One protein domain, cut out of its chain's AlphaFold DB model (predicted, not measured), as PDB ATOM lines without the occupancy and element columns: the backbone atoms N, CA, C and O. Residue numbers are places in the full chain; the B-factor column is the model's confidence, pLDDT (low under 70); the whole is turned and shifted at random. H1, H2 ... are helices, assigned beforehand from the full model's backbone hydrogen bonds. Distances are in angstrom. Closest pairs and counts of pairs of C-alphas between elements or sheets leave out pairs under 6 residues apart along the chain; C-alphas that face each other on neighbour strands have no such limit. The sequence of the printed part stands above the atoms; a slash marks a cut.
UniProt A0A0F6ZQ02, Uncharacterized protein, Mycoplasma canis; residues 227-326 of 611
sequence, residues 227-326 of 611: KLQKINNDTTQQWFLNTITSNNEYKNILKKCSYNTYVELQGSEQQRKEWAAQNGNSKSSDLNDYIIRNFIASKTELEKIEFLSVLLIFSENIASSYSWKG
ATOM      1  N   LYS A 227     186.044 185.863 164.261       49.34
ATOM      2  CA  LYS A 227     185.658 185.156 165.489       49.34
ATOM      3  C   LYS A 227     186.345 185.695 166.716       49.34
ATOM      4  O   LYS A 227     185.679 185.885 167.723       49.34
ATOM      5  N   LEU A 228     187.641 185.967 166.613       49.56
ATOM      6  CA  LEU A 228     188.401 186.567 167.698       49.56
ATOM      7  C   LEU A 228     187.728 187.871 168.159       49.56
ATOM      8  O   LEU A 228     187.481 188.053 169.343       49.56
ATOM      9  N   GLN A 229     187.269 188.712 167.229       49.84
ATOM     10  CA  GLN A 229     186.529 189.935 167.571       49.84
ATOM     11  C   GLN A 229     185.195 189.716 168.313       49.84
ATOM     12  O   GLN A 229     184.710 190.636 168.968       49.84
ATOM     13  N   LYS A 230     184.573 188.535 168.204       47.47
ATOM     14  CA  LYS A 230     183.250 188.239 168.782       47.47
ATOM     15  C   LYS A 230     183.301 187.636 170.188       47.47
ATOM     16  O   LYS A 230     182.266 187.588 170.843       47.47
ATOM     17  N   ILE A 231     184.470 187.219 170.675       47.69
ATOM     18  CA  ILE A 231     184.667 186.520 171.965       47.69
ATOM     19  C   ILE A 231     184.754 187.520 173.157       47.69
ATOM     20  O   ILE A 231     185.271 187.247 174.230       47.69
ATOM     21  N   ASN A 232     184.201 188.724 173.008       45.25
ATOM     22  CA  ASN A 232     184.502 189.884 173.856       45.25
ATOM     23  C   ASN A 232     183.856 189.917 175.261       45.25
ATOM     24  O   ASN A 232     183.849 190.981 175.875       45.25
ATOM     25  N   ASN A 233     183.330 188.812 175.797       45.38
ATOM     26  CA  ASN A 233     182.489 188.846 177.008       45.38
ATOM     27  C   ASN A 233     183.103 188.220 178.275       45.38
ATOM     28  O   ASN A 233     182.435 188.206 179.304       45.38
ATOM     29  N   ASP A 234     184.355 187.761 178.243       48.00
ATOM     30  CA  ASP A 234     185.026 187.163 179.407       48.00
ATOM     31  C   ASP A 234     186.410 187.800 179.633       48.00
ATOM     32  O   ASP A 234     187.199 187.946 178.697       48.00
ATOM     33  N   THR A 235     186.703 188.220 180.866       47.38
ATOM     34  CA  THR A 235     187.869 189.045 181.234       47.38
ATOM     35  C   THR A 235     189.212 188.374 180.946       47.38
ATOM     36  O   THR A 235     190.173 189.052 180.580       47.38
ATOM     37  N   THR A 236     189.287 187.047 181.046       46.28
ATOM     38  CA  THR A 236     190.530 186.292 180.802       46.28
ATOM     39  C   THR A 236     190.732 186.041 179.303       46.28
ATOM     40  O   THR A 236     191.839 186.170 178.779       46.28
ATOM     41  N   GLN A 237     189.637 185.802 178.575       48.81
ATOM     42  CA  GLN A 237     189.626 185.666 177.114       48.81
ATOM     43  C   GLN A 237     189.952 187.002 176.433       48.81
ATOM     44  O   GLN A 237     190.695 187.024 175.452       48.81
ATOM     45  N   GLN A 238     189.471 188.120 176.991       50.81
ATOM     46  CA  GLN A 238     189.799 189.476 176.553       50.81
ATOM     47  C   GLN A 238     191.296 189.773 176.640       50.81
ATOM     48  O   GLN A 238     191.826 190.378 175.718       50.81
ATOM     49  N   TRP A 239     192.002 189.354 177.697       52.94
ATOM     50  CA  TRP A 239     193.451 189.583 177.796       52.94
ATOM     51  C   TRP A 239     194.208 188.873 176.668       52.94
ATOM     52  O   TRP A 239     194.985 189.504 175.955       52.94
ATOM     53  N   PHE A 240     193.905 187.597 176.430       50.88
ATOM     54  CA  PHE A 240     194.530 186.810 175.366       50.88
ATOM     55  C   PHE A 240     194.175 187.326 173.964       50.88
ATOM     56  O   PHE A 240     195.036 187.472 173.091       50.88
ATOM     57  N   LEU A 241     192.909 187.689 173.757       54.72
ATOM     58  CA  LEU A 241     192.459 188.375 172.553       54.72
ATOM     59  C   LEU A 241     193.161 189.699 172.359       54.72
ATOM     60  O   LEU A 241     193.562 189.990 171.238       54.72
ATOM     61  N   ASN A 242     193.357 190.483 173.411       55.78
ATOM     62  CA  ASN A 242     194.098 191.730 173.347       55.78
ATOM     63  C   ASN A 242     195.563 191.467 172.985       55.78
ATOM     64  O   ASN A 242     196.093 192.201 172.157       55.78
ATOM     65  N   THR A 243     196.187 190.394 173.472       57.03
ATOM     66  CA  THR A 243     197.546 189.999 173.061       57.03
ATOM     67  C   THR A 243     197.623 189.690 171.560       57.03
ATOM     68  O   THR A 243     198.547 190.147 170.889       57.03
ATOM     69  N   ILE A 244     196.629 189.007 170.980       54.84
ATOM     70  CA  ILE A 244     196.594 188.689 169.534       54.84
ATOM     71  C   ILE A 244     196.166 189.892 168.675       54.84
ATOM     72  O   ILE A 244     196.704 190.125 167.592       54.84
ATOM     73  N   THR A 245     195.150 190.631 169.114       52.22
ATOM     74  CA  THR A 245     194.494 191.691 168.331       52.22
ATOM     75  C   THR A 245     195.201 193.037 168.443       52.22
ATOM     76  O   THR A 245     195.156 193.805 167.480       52.22
ATOM     77  N   SER A 246     195.887 193.303 169.557       57.25
ATOM     78  CA  SER A 246     196.642 194.545 169.786       57.25
ATOM     79  C   SER A 246     198.092 194.436 169.310       57.25
ATOM     80  O   SER A 246     198.699 195.453 168.970       57.25
ATOM     81  N   ASN A 247     198.654 193.222 169.224       68.81
ATOM     82  CA  ASN A 247     199.997 192.999 168.689       68.81
ATOM     83  C   ASN A 247     199.958 192.758 167.170       68.81
ATOM     84  O   ASN A 247     199.843 191.631 166.676       68.81
ATOM     85  N   ASN A 248     200.073 193.849 166.409       71.06
ATOM     86  CA  ASN A 248     200.059 193.820 164.942       71.06
ATOM     87  C   ASN A 248     201.142 192.911 164.334       71.06
ATOM     88  O   ASN A 248     200.942 192.386 163.237       71.06
ATOM     89  N   GLU A 249     202.271 192.702 165.013       79.00
ATOM     90  CA  GLU A 249     203.334 191.834 164.503       79.00
ATOM     91  C   GLU A 249     202.945 190.355 164.586       79.00
ATOM     92  O   GLU A 249     203.050 189.651 163.580       79.00
ATOM     93  N   TYR A 250     202.400 189.904 165.724       78.62
ATOM     94  CA  TYR A 250     201.908 188.526 165.892       78.62
ATOM     95  C   TYR A 250     200.850 188.199 164.842       78.62
ATOM     96  O   TYR A 250     200.946 187.204 164.119       78.62
ATOM     97  N   LYS A 251     199.882 189.106 164.694       73.19
ATOM     98  CA  LYS A 251     198.815 189.030 163.695       73.19
ATOM     99  C   LYS A 251     199.354 188.858 162.275       73.19
ATOM    100  O   LYS A 251     198.846 188.028 161.521       73.19
ATOM    101  N   ASN A 252     200.366 189.633 161.893       79.50
ATOM    102  CA  ASN A 252     200.922 189.586 160.543       79.50
ATOM    103  C   ASN A 252     201.641 188.263 160.257       79.50
ATOM    104  O   ASN A 252     201.486 187.713 159.163       79.50
ATOM    105  N   ILE A 253     202.385 187.738 161.233       85.44
ATOM    106  CA  ILE A 253     203.076 186.452 161.097       85.44
ATOM    107  C   ILE A 253     202.065 185.311 160.975       85.44
ATOM    108  O   ILE A 253     202.112 184.558 160.002       85.44
ATOM    109  N   LEU A 254     201.096 185.231 161.890       77.75
ATOM    110  CA  LEU A 254     200.078 184.175 161.891       77.75
ATOM    111  C   LEU A 254     199.223 184.202 160.622       77.75
ATOM    112  O   LEU A 254     198.976 183.150 160.026       77.75
ATOM    113  N   LYS A 255     198.838 185.396 160.150       80.50
ATOM    114  CA  LYS A 255     198.134 185.576 158.872       80.50
ATOM    115  C   LYS A 255     198.943 185.015 157.707       80.50
ATOM    116  O   LYS A 255     198.398 184.289 156.877       80.50
ATOM    117  N   LYS A 256     200.232 185.354 157.634       82.94
ATOM    118  CA  LYS A 256     201.111 184.917 156.544       82.94
ATOM    119  C   LYS A 256     201.296 183.400 156.561       82.94
ATOM    120  O   LYS A 256     201.156 182.766 155.517       82.94
ATOM    121  N   CYS A 257     201.530 182.822 157.736       83.62
ATOM    122  CA  CYS A 257     201.708 181.383 157.885       83.62
ATOM    123  C   CYS A 257     200.431 180.594 157.565       83.62
ATOM    124  O   CYS A 257     200.488 179.621 156.810       83.62
ATOM    125  N   SER A 258     199.278 181.065 158.048       75.81
ATOM    126  CA  SER A 258     197.976 180.441 157.769       75.81
ATOM    127  C   SER A 258     197.634 180.504 156.281       75.81
ATOM    128  O   SER A 258     197.146 179.535 155.704       75.81
ATOM    129  N   TYR A 259     197.932 181.632 155.622       81.75
ATOM    130  CA  TYR A 259     197.721 181.788 154.184       81.75
ATOM    131  C   TYR A 259     198.570 180.809 153.367       81.75
ATOM    132  O   TYR A 259     198.042 180.149 152.474       81.75
ATOM    133  N   ASN A 260     199.859 180.664 153.690       82.75
ATOM    134  CA  ASN A 260     200.740 179.716 153.002       82.75
ATOM    135  C   ASN A 260     200.202 178.280 153.090       82.75
ATOM    136  O   ASN A 260     200.168 177.564 152.091       82.75
ATOM    137  N   THR A 261     199.740 177.876 154.274       79.31
ATOM    138  CA  THR A 261     199.164 176.547 154.512       79.31
ATOM    139  C   THR A 261     197.833 176.354 153.792       79.31
ATOM    140  O   THR A 261     197.630 175.327 153.142       79.31
ATOM    141  N   TYR A 262     196.949 177.355 153.826       76.12
ATOM    142  CA  TYR A 262     195.690 177.334 153.083       76.12
ATOM    143  C   TYR A 262     195.921 177.182 151.577       76.12
ATOM    144  O   TYR A 262     195.297 176.329 150.948       76.12
ATOM    145  N   VAL A 263     196.819 177.977 150.984       77.31
ATOM    146  CA  VAL A 263     197.046 177.942 149.533       77.31
ATOM    147  C   VAL A 263     197.553 176.571 149.086       77.31
ATOM    148  O   VAL A 263     197.058 176.044 148.089       77.31
ATOM    149  N   GLU A 264     198.479 175.966 149.833       77.25
ATOM    150  CA  GLU A 264     199.007 174.635 149.511       77.25
ATOM    151  C   GLU A 264     197.931 173.541 149.614       77.25
ATOM    152  O   GLU A 264     197.817 172.700 148.717       77.25
ATOM    153  N   LEU A 265     197.114 173.553 150.672       68.19
ATOM    154  CA  LEU A 265     196.147 172.483 150.937       68.19
ATOM    155  C   LEU A 265     194.831 172.662 150.166       68.19
ATOM    156  O   LEU A 265     194.321 171.711 149.571       68.19
ATOM    157  N   GLN A 266     194.286 173.876 150.145       64.62
ATOM    158  CA  GLN A 266     192.912 174.170 149.721       64.62
ATOM    159  C   GLN A 266     192.796 175.309 148.695       64.62
ATOM    160  O   GLN A 266     191.721 175.514 148.136       64.62
ATOM    161  N   GLY A 267     193.887 176.019 148.392       65.06
ATOM    162  CA  GLY A 267     193.881 177.129 147.439       65.06
ATOM    163  C   GLY A 267     193.450 176.721 146.029       65.06
ATOM    164  O   GLY A 267     193.672 175.585 145.588       65.06
ATOM    165  N   SER A 268     192.868 177.671 145.297       73.00
ATOM    166  CA  SER A 268     192.547 177.506 143.878       73.00
ATOM    167  C   SER A 268     193.814 177.332 143.036       73.00
ATOM    168  O   SER A 268     194.917 177.694 143.448       73.00
ATOM    169  N   GLU A 269     193.676 176.800 141.820       74.00
ATOM    170  CA  GLU A 269     194.818 176.622 140.913       74.00
ATOM    171  C   GLU A 269     195.534 177.952 140.620       74.00
ATOM    172  O   GLU A 269     196.762 178.006 140.563       74.00
ATOM    173  N   GLN A 270     194.773 179.043 140.496       80.06
ATOM    174  CA  GLN A 270     195.319 180.384 140.321       80.06
ATOM    175  C   GLN A 270     196.097 180.844 141.563       80.06
ATOM    176  O   GLN A 270     197.239 181.277 141.430       80.06
ATOM    177  N   GLN A 271     195.531 180.674 142.763       76.81
ATOM    178  CA  GLN A 271     196.193 181.042 144.020       76.81
ATOM    179  C   GLN A 271     197.504 180.274 144.220       76.81
ATOM    180  O   GLN A 271     198.509 180.865 144.611       76.81
ATOM    181  N   ARG A 272     197.528 178.975 143.897       79.50
ATOM    182  CA  ARG A 272     198.752 178.160 143.963       79.50
ATOM    183  C   ARG A 272     199.813 178.634 142.973       79.50
ATOM    184  O   ARG A 272     200.982 178.687 143.337       79.50
ATOM    185  N   LYS A 273     199.426 179.005 141.746       82.31
ATOM    186  CA  LYS A 273     200.355 179.540 140.732       82.31
ATOM    187  C   LYS A 273     200.940 180.889 141.143       82.31
ATOM    188  O   LYS A 273     202.145 181.083 141.029       82.31
ATOM    189  N   GLU A 274     200.107 181.798 141.641       82.94
ATOM    190  CA  GLU A 274     200.543 183.111 142.134       82.94
ATOM    191  C   GLU A 274     201.473 182.973 143.347       82.94
ATOM    192  O   GLU A 274     202.517 183.619 143.415       82.94
ATOM    193  N   TRP A 275     201.140 182.072 144.271       86.19
ATOM    194  CA  TRP A 275     201.968 181.780 145.436       86.19
ATOM    195  C   TRP A 275     203.306 181.131 145.065       86.19
ATOM    196  O   TRP A 275     204.343 181.544 145.586       86.19
ATOM    197  N   ALA A 276     203.310 180.174 144.132       83.75
ATOM    198  CA  ALA A 276     204.531 179.538 143.634       83.75
ATOM    199  C   ALA A 276     205.427 180.524 142.865       83.75
ATOM    200  O   ALA A 276     206.649 180.450 142.955       83.75
ATOM    201  N   ALA A 277     204.850 181.498 142.156       84.81
ATOM    202  CA  ALA A 277     205.624 182.557 141.506       84.81
ATOM    203  C   ALA A 277     206.355 183.460 142.518       84.81
ATOM    204  O   ALA A 277     207.433 183.970 142.219       84.81
ATOM    205  N   GLN A 278     205.787 183.646 143.713       81.75
ATOM    206  CA  GLN A 278     206.362 184.481 144.772       81.75
ATOM    207  C   GLN A 278     207.349 183.727 145.673       81.75
ATOM    208  O   GLN A 278     208.318 184.319 146.140       81.75
ATOM    209  N   ASN A 279     207.107 182.438 145.926       81.94
ATOM    210  CA  ASN A 279     207.837 181.651 146.930       81.94
ATOM    211  C   ASN A 279     208.621 180.462 146.337       81.94
ATOM    212  O   ASN A 279     209.250 179.691 147.070       81.94
ATOM    213  N   GLY A 280     208.598 180.306 145.011       80.06
ATOM    214  CA  GLY A 280     209.199 179.184 144.299       80.06
ATOM    215  C   GLY A 280     208.483 177.857 144.570       80.06
ATOM    216  O   GLY A 280     207.299 177.816 144.891       80.06
ATOM    217  N   ASN A 281     209.235 176.758 144.473       75.19
ATOM    218  CA  ASN A 281     208.761 175.396 144.763       75.19
ATOM    219  C   ASN A 281     208.917 175.006 146.248       75.19
ATOM    220  O   ASN A 281     208.981 173.820 146.572       75.19
ATOM    221  N   SER A 282     209.049 175.987 147.144       77.62
ATOM    222  CA  SER A 282     209.169 175.741 148.586       77.62
ATOM    223  C   SER A 282     207.879 175.118 149.120       77.62
ATOM    224  O   SER A 282     206.796 175.463 148.651       77.62
ATOM    225  N   LYS A 283     207.958 174.230 150.115       82.81
ATOM    226  CA  LYS A 283     206.759 173.775 150.844       82.81
ATOM    227  C   LYS A 283     206.296 174.873 151.803       82.81
ATOM    228  O   LYS A 283     207.132 175.615 152.326       82.81
ATOM    229  N   SER A 284     204.994 174.966 152.092       81.56
ATOM    230  CA  SER A 284     204.490 175.964 153.053       81.56
ATOM    231  C   SER A 284     205.118 175.792 154.434       81.56
ATOM    232  O   SER A 284     205.431 176.789 155.072       81.56
ATOM    233  N   SER A 285     205.377 174.548 154.853       82.81
ATOM    234  CA  SER A 285     206.054 174.247 156.123       82.81
ATOM    235  C   SER A 285     207.445 174.872 156.247       82.81
ATOM    236  O   SER A 285     207.687 175.601 157.202       82.81
ATOM    237  N   ASP A 286     208.320 174.679 155.258       83.94
ATOM    238  CA  ASP A 286     209.677 175.242 155.271       83.94
ATOM    239  C   ASP A 286     209.651 176.782 155.272       83.94
ATOM    240  O   ASP A 286     210.419 177.443 155.975       83.94
ATOM    241  N   LEU A 287     208.728 177.366 154.500       88.50
ATOM    242  CA  LEU A 287     208.545 178.814 154.429       88.50
ATOM    243  C   LEU A 287     208.027 179.389 155.754       88.50
ATOM    244  O   LEU A 287     208.488 180.440 156.201       88.50
ATOM    245  N   ASN A 288     207.073 178.708 156.385       89.19
ATOM    246  CA  ASN A 288     206.514 179.109 157.668       89.19
ATOM    247  C   ASN A 288     207.559 179.014 158.780       89.19
ATOM    248  O   ASN A 288     207.679 179.955 159.563       89.19
ATOM    249  N   ASP A 289     208.373 177.960 158.790       86.81
ATOM    250  CA  ASP A 289     209.476 177.790 159.742       86.81
ATOM    251  C   ASP A 289     210.486 178.923 159.637       86.81
ATOM    252  O   ASP A 289     210.905 179.484 160.649       86.81
ATOM    253  N   TYR A 290     210.843 179.309 158.413       89.12
ATOM    254  CA  TYR A 290     211.717 180.451 158.174       89.12
ATOM    255  C   TYR A 290     211.117 181.761 158.709       89.12
ATOM    256  O   TYR A 290     211.809 182.535 159.374       89.12
ATOM    257  N   ILE A 291     209.829 182.013 158.450       89.38
ATOM    258  CA  ILE A 291     209.131 183.220 158.918       89.38
ATOM    259  C   ILE A 291     209.098 183.269 160.451       89.38
ATOM    260  O   ILE A 291     209.450 184.294 161.036       89.38
ATOM    261  N   ILE A 292     208.705 182.167 161.092       88.94
ATOM    262  CA  ILE A 292     208.573 182.067 162.548       88.94
ATOM    263  C   ILE A 292     209.938 182.192 163.220       88.94
ATOM    264  O   ILE A 292     210.092 183.014 164.122       88.94
ATOM    265  N   ARG A 293     210.952 181.466 162.733       88.75
ATOM    266  CA  ARG A 293     212.317 181.510 163.277       88.75
ATOM    267  C   ARG A 293     212.901 182.919 163.255       88.75
ATOM    268  O   ARG A 293     213.472 183.361 164.248       88.75
ATOM    269  N   ASN A 294     212.738 183.637 162.145       89.81
ATOM    270  CA  ASN A 294     213.227 185.012 162.033       89.81
ATOM    271  C   ASN A 294     212.471 185.969 162.952       89.81
ATOM    272  O   ASN A 294     213.071 186.892 163.499       89.81
ATOM    273  N   PHE A 295     211.167 185.747 163.129       88.56
ATOM    274  CA  PHE A 295     210.360 186.549 164.034       88.56
ATOM    275  C   PHE A 295     210.845 186.394 165.479       88.56
ATOM    276  O   PHE A 295     211.239 187.382 166.103       88.56
ATOM    277  N   ILE A 296     210.908 185.157 165.980       86.69
ATOM    278  CA  ILE A 296     211.260 184.873 167.377       86.69
ATOM    279  C   ILE A 296     212.726 185.186 167.700       86.69
ATOM    280  O   ILE A 296     213.021 185.562 168.828       86.69
ATOM    281  N   ALA A 297     213.648 185.104 166.731       85.12
ATOM    282  CA  ALA A 297     215.070 185.393 166.949       85.12
ATOM    283  C   ALA A 297     215.340 186.819 167.465       85.12
ATOM    284  O   ALA A 297     216.355 187.054 168.117       85.12
ATOM    285  N   SER A 298     214.432 187.758 167.188       83.44
ATOM    286  CA  SER A 298     214.543 189.167 167.584       83.44
ATOM    287  C   SER A 298     213.856 189.515 168.914       83.44
ATOM    288  O   SER A 298     213.877 190.676 169.318       83.44
ATOM    289  N   LYS A 299     213.223 188.538 169.576       82.12
ATOM    290  CA  LYS A 299     212.330 188.752 170.724       82.12
ATOM    291  C   LYS A 299     212.965 188.362 172.054       82.12
ATOM    292  O   LYS A 299     213.888 187.547 172.100       82.12
ATOM    293  N   THR A 300     212.461 188.939 173.141       81.06
ATOM    294  CA  THR A 300     212.789 188.485 174.503       81.06
ATOM    295  C   THR A 300     212.203 187.094 174.763       81.06
ATOM    296  O   THR A 300     211.251 186.693 174.101       81.06
ATOM    297  N   GLU A 301     212.736 186.343 175.732       66.56
ATOM    298  CA  GLU A 301     212.208 185.004 176.061       66.56
ATOM    299  C   GLU A 301     210.714 185.022 176.415       66.56
ATOM    300  O   GLU A 301     209.974 184.149 175.974       66.56
ATOM    301  N   LEU A 302     210.245 186.053 177.125       59.59
ATOM    302  CA  LEU A 302     208.826 186.201 177.458       59.59
ATOM    303  C   LEU A 302     207.962 186.375 176.197       59.59
ATOM    304  O   LEU A 302     207.000 185.641 176.007       59.59
ATOM    305  N   GLU A 303     208.345 187.278 175.292       65.69
ATOM    306  CA  GLU A 303     207.626 187.501 174.027       65.69
ATOM    307  C   GLU A 303     207.693 186.288 173.085       65.69
ATOM    308  O   GLU A 303     206.786 186.079 172.275       65.69
ATOM    309  N   LYS A 304     208.770 185.493 173.149       68.69
ATOM    310  CA  LYS A 304     208.862 184.220 172.420       68.69
ATOM    311  C   LYS A 304     207.830 183.234 172.949       68.69
ATOM    312  O   LYS A 304     207.097 182.656 172.152       68.69
ATOM    313  N   ILE A 305     207.761 183.068 174.270       56.91
ATOM    314  CA  ILE A 305     206.798 182.184 174.936       56.91
ATOM    315  C   ILE A 305     205.367 182.615 174.600       56.91
ATOM    316  O   ILE A 305     204.568 181.790 174.155       56.91
ATOM    317  N   GLU A 306     205.055 183.906 174.719       59.78
ATOM    318  CA  GLU A 306     203.745 184.468 174.365       59.78
ATOM    319  C   GLU A 306     203.373 184.184 172.903       59.78
ATOM    320  O   GLU A 306     202.283 183.684 172.621       59.78
ATOM    321  N   PHE A 307     204.285 184.436 171.960       72.19
ATOM    322  CA  PHE A 307     204.026 184.185 170.544       72.19
ATOM    323  C   PHE A 307     203.845 182.695 170.223       72.19
ATOM    324  O   PHE A 307     202.914 182.334 169.501       72.19
ATOM    325  N   LEU A 308     204.703 181.824 170.762       68.00
ATOM    326  CA  LEU A 308     204.600 180.375 170.565       68.00
ATOM    327  C   LEU A 308     203.304 179.814 171.184       68.00
ATOM    328  O   LEU A 308     202.732 178.872 170.639       68.00
ATOM    329  N   SER A 309     202.781 180.448 172.243       58.31
ATOM    330  CA  SER A 309     201.458 180.150 172.834       58.31
ATOM    331  C   SER A 309     200.333 180.379 171.868       58.31
ATOM    332  O   SER A 309     199.477 179.514 171.675       58.31
ATOM    333  N   VAL A 310     200.367 181.528 171.211       64.38
ATOM    334  CA  VAL A 310     199.401 181.818 170.171       64.38
ATOM    335  C   VAL A 310     199.585 180.838 169.015       64.38
ATOM    336  O   VAL A 310     198.612 180.236 168.585       64.38
ATOM    337  N   LEU A 311     200.809 180.610 168.536       69.81
ATOM    338  CA  LEU A 311     201.067 179.728 167.396       69.81
ATOM    339  C   LEU A 311     200.533 178.300 167.604       69.81
ATOM    340  O   LEU A 311     199.925 177.747 166.687       69.81
ATOM    341  N   LEU A 312     200.692 177.738 168.804       59.75
ATOM    342  CA  LEU A 312     200.210 176.398 169.140       59.75
ATOM    343  C   LEU A 312     198.697 176.249 168.978       59.75
ATOM    344  O   LEU A 312     198.238 175.260 168.406       59.75
ATOM    345  N   ILE A 313     197.925 177.256 169.379       56.41
ATOM    346  CA  ILE A 313     196.464 177.283 169.198       56.41
ATOM    347  C   ILE A 313     196.089 177.294 167.708       56.41
ATOM    348  O   ILE A 313     195.050 176.770 167.310       56.41
ATOM    349  N   PHE A 314     196.954 177.844 166.856       61.50
ATOM    350  CA  PHE A 314     196.774 177.872 165.406       61.50
ATOM    351  C   PHE A 314     197.407 176.675 164.679       61.50
ATOM    352  O   PHE A 314     197.403 176.669 163.445       61.50
ATOM    353  N   SER A 315     197.897 175.651 165.389       62.28
ATOM    354  CA  SER A 315     198.613 174.510 164.785       62.28
ATOM    355  C   SER A 315     197.812 173.784 163.699       62.28
ATOM    356  O   SER A 315     198.390 173.338 162.714       62.28
ATOM    357  N   GLU A 316     196.482 173.712 163.821       56.00
ATOM    358  CA  GLU A 316     195.620 173.112 162.788       56.00
ATOM    359  C   GLU A 316     195.580 173.933 161.483       56.00
ATOM    360  O   GLU A 316     195.329 173.387 160.408       56.00
ATOM    361  N   ASN A 317     195.843 175.242 161.555       63.53
ATOM    362  CA  ASN A 317     195.769 176.169 160.421       63.53
ATOM    363  C   ASN A 317     197.146 176.534 159.845       63.53
ATOM    364  O   ASN A 317     197.216 177.161 158.787       63.53
ATOM    365  N   ILE A 318     198.234 176.160 160.521       71.44
ATOM    366  CA  ILE A 318     199.606 176.500 160.139       71.44
ATOM    367  C   ILE A 318     200.443 175.224 160.057       71.44
ATOM    368  O   ILE A 318     200.746 174.588 161.060       71.44
ATOM    369  N   ALA A 319     200.902 174.887 158.857       75.81
ATOM    370  CA  ALA A 319     201.932 173.879 158.648       75.81
ATOM    371  C   ALA A 319     203.297 174.489 158.997       75.81
ATOM    372  O   ALA A 319     203.759 175.379 158.290       75.81
ATOM    373  N   SER A 320     203.928 174.037 160.079       78.62
ATOM    374  CA  SER A 320     205.255 174.474 160.545       78.62
ATOM    375  C   SER A 320     205.839 173.422 161.496       78.62
ATOM    376  O   SER A 320     205.077 172.648 162.070       78.62
ATOM    377  N   SER A 321     207.163 173.329 161.656       73.25
ATOM    378  CA  SER A 321     207.810 172.596 162.759       73.25
ATOM    379  C   SER A 321     207.535 173.203 164.135       73.25
ATOM    380  O   SER A 321     207.495 172.442 165.093       73.25
ATOM    381  N   TYR A 322     207.249 174.505 164.208       71.00
ATOM    382  CA  TYR A 322     206.799 175.205 165.417       71.00
ATOM    383  C   TYR A 322     205.302 175.005 165.716       71.00
ATOM    384  O   TYR A 322     204.799 175.490 166.725       71.00
ATOM    385  N   SER A 323     204.572 174.344 164.814       68.38
ATOM    386  CA  SER A 323     203.209 173.884 165.074       68.38
ATOM    387  C   SER A 323     203.248 172.489 165.681       68.38
ATOM    388  O   SER A 323     204.127 171.677 165.375       68.38
ATOM    389  N   TRP A 324     202.247 172.160 166.489       55.94
ATOM    390  CA  TRP A 324     202.144 170.838 167.085       55.94
ATOM    391  C   TRP A 324     201.946 169.738 166.025       55.94
ATOM    392  O   TRP A 324     200.978 169.767 165.265       55.94
ATOM    393  N   LYS A 325     202.843 168.739 165.989       55.09
ATOM    394  CA  LYS A 325     202.782 167.575 165.072       55.09
ATOM    395  C   LYS A 325     202.569 166.230 165.783       55.09
ATOM    396  O   LYS A 325     202.875 165.191 165.207       55.09
ATOM    397  N   GLY A 326     202.067 166.239 167.018       42.06
ATOM    398  CA  GLY A 326     201.897 165.018 167.818       42.06
ATOM    399  C   GLY A 326     203.095 164.678 168.713       42.06
ATOM    400  O   GLY A 326     203.327 163.508 168.973       42.06
TER     401      GLY A 326
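This is residues 227 to 326 of the 611 residues of an uncharacterized protein of Mycoplasma canis (UniProt A0A0F6ZQ02). Look for a long helix, H2, in the middle, with H4 folded back beside it and H5 more loosely placed near the starting end of H2. H1 makes a corner at that end of H2 and H3 another at the far end, and a tail of residues 314 to 326 follows H5. The printed part has 100 residues, with five named helices, H1 to H5 in chain order, and no named strand: all helix. It is compact, with a radius of gyration of the C-alphas of 14.6 A, and spans 43 by 30 by 28 A.

Start with H1, residues 235 to 246, which only just touches H2, residues 248 to 265, with 3 pairs of C-alphas within 8 A and only at the corner; the closest C-alphas are those of Ile 244 and Lys 251, 6.3 A apart. At residues 260 to 264, H2 touches H3, residues 269 to 279, at a steep tilt of 54 degrees; the closest C-alphas, Val 263 and Arg 272, are 5.8 A apart. H2 also touches H4, residues 284 to 297, at a shallow tilt of 14 degrees, opposite ways; the C-alphas of Asn 260 and Ser 284 come closest, 5.3 A. H5, residues 301 to 313, is close to H4 but not clearly touching, with the closest C-alphas, Ile 296 and Lys 304, 5.6 A apart. H2, H4 and H5 form an up and down bundle, each running against the one before. Every O i to N i+4 pair is within hydrogen-bond range in H1, H2, H3 and H4, and 8 of 9 in H5.

Find C-alpha 235 at (187.869, 189.045, 181.234), where H1 begins its 15.4 A. H2 runs 25.8 A, H3 15.2 A and H4 19.8 A. H5 runs 18.8 A to C-alpha 313 at (196.464, 177.283, 169.198).

The C-alphas farthest apart, Thr 235 and Asn 281, are 44.2 A apart. The printed part has no cut, and the four links between helices are tight. The model's mean pLDDT over the printed part is 70.3, with 44 residues under 70, among them 227 to 247 and 308 to 317.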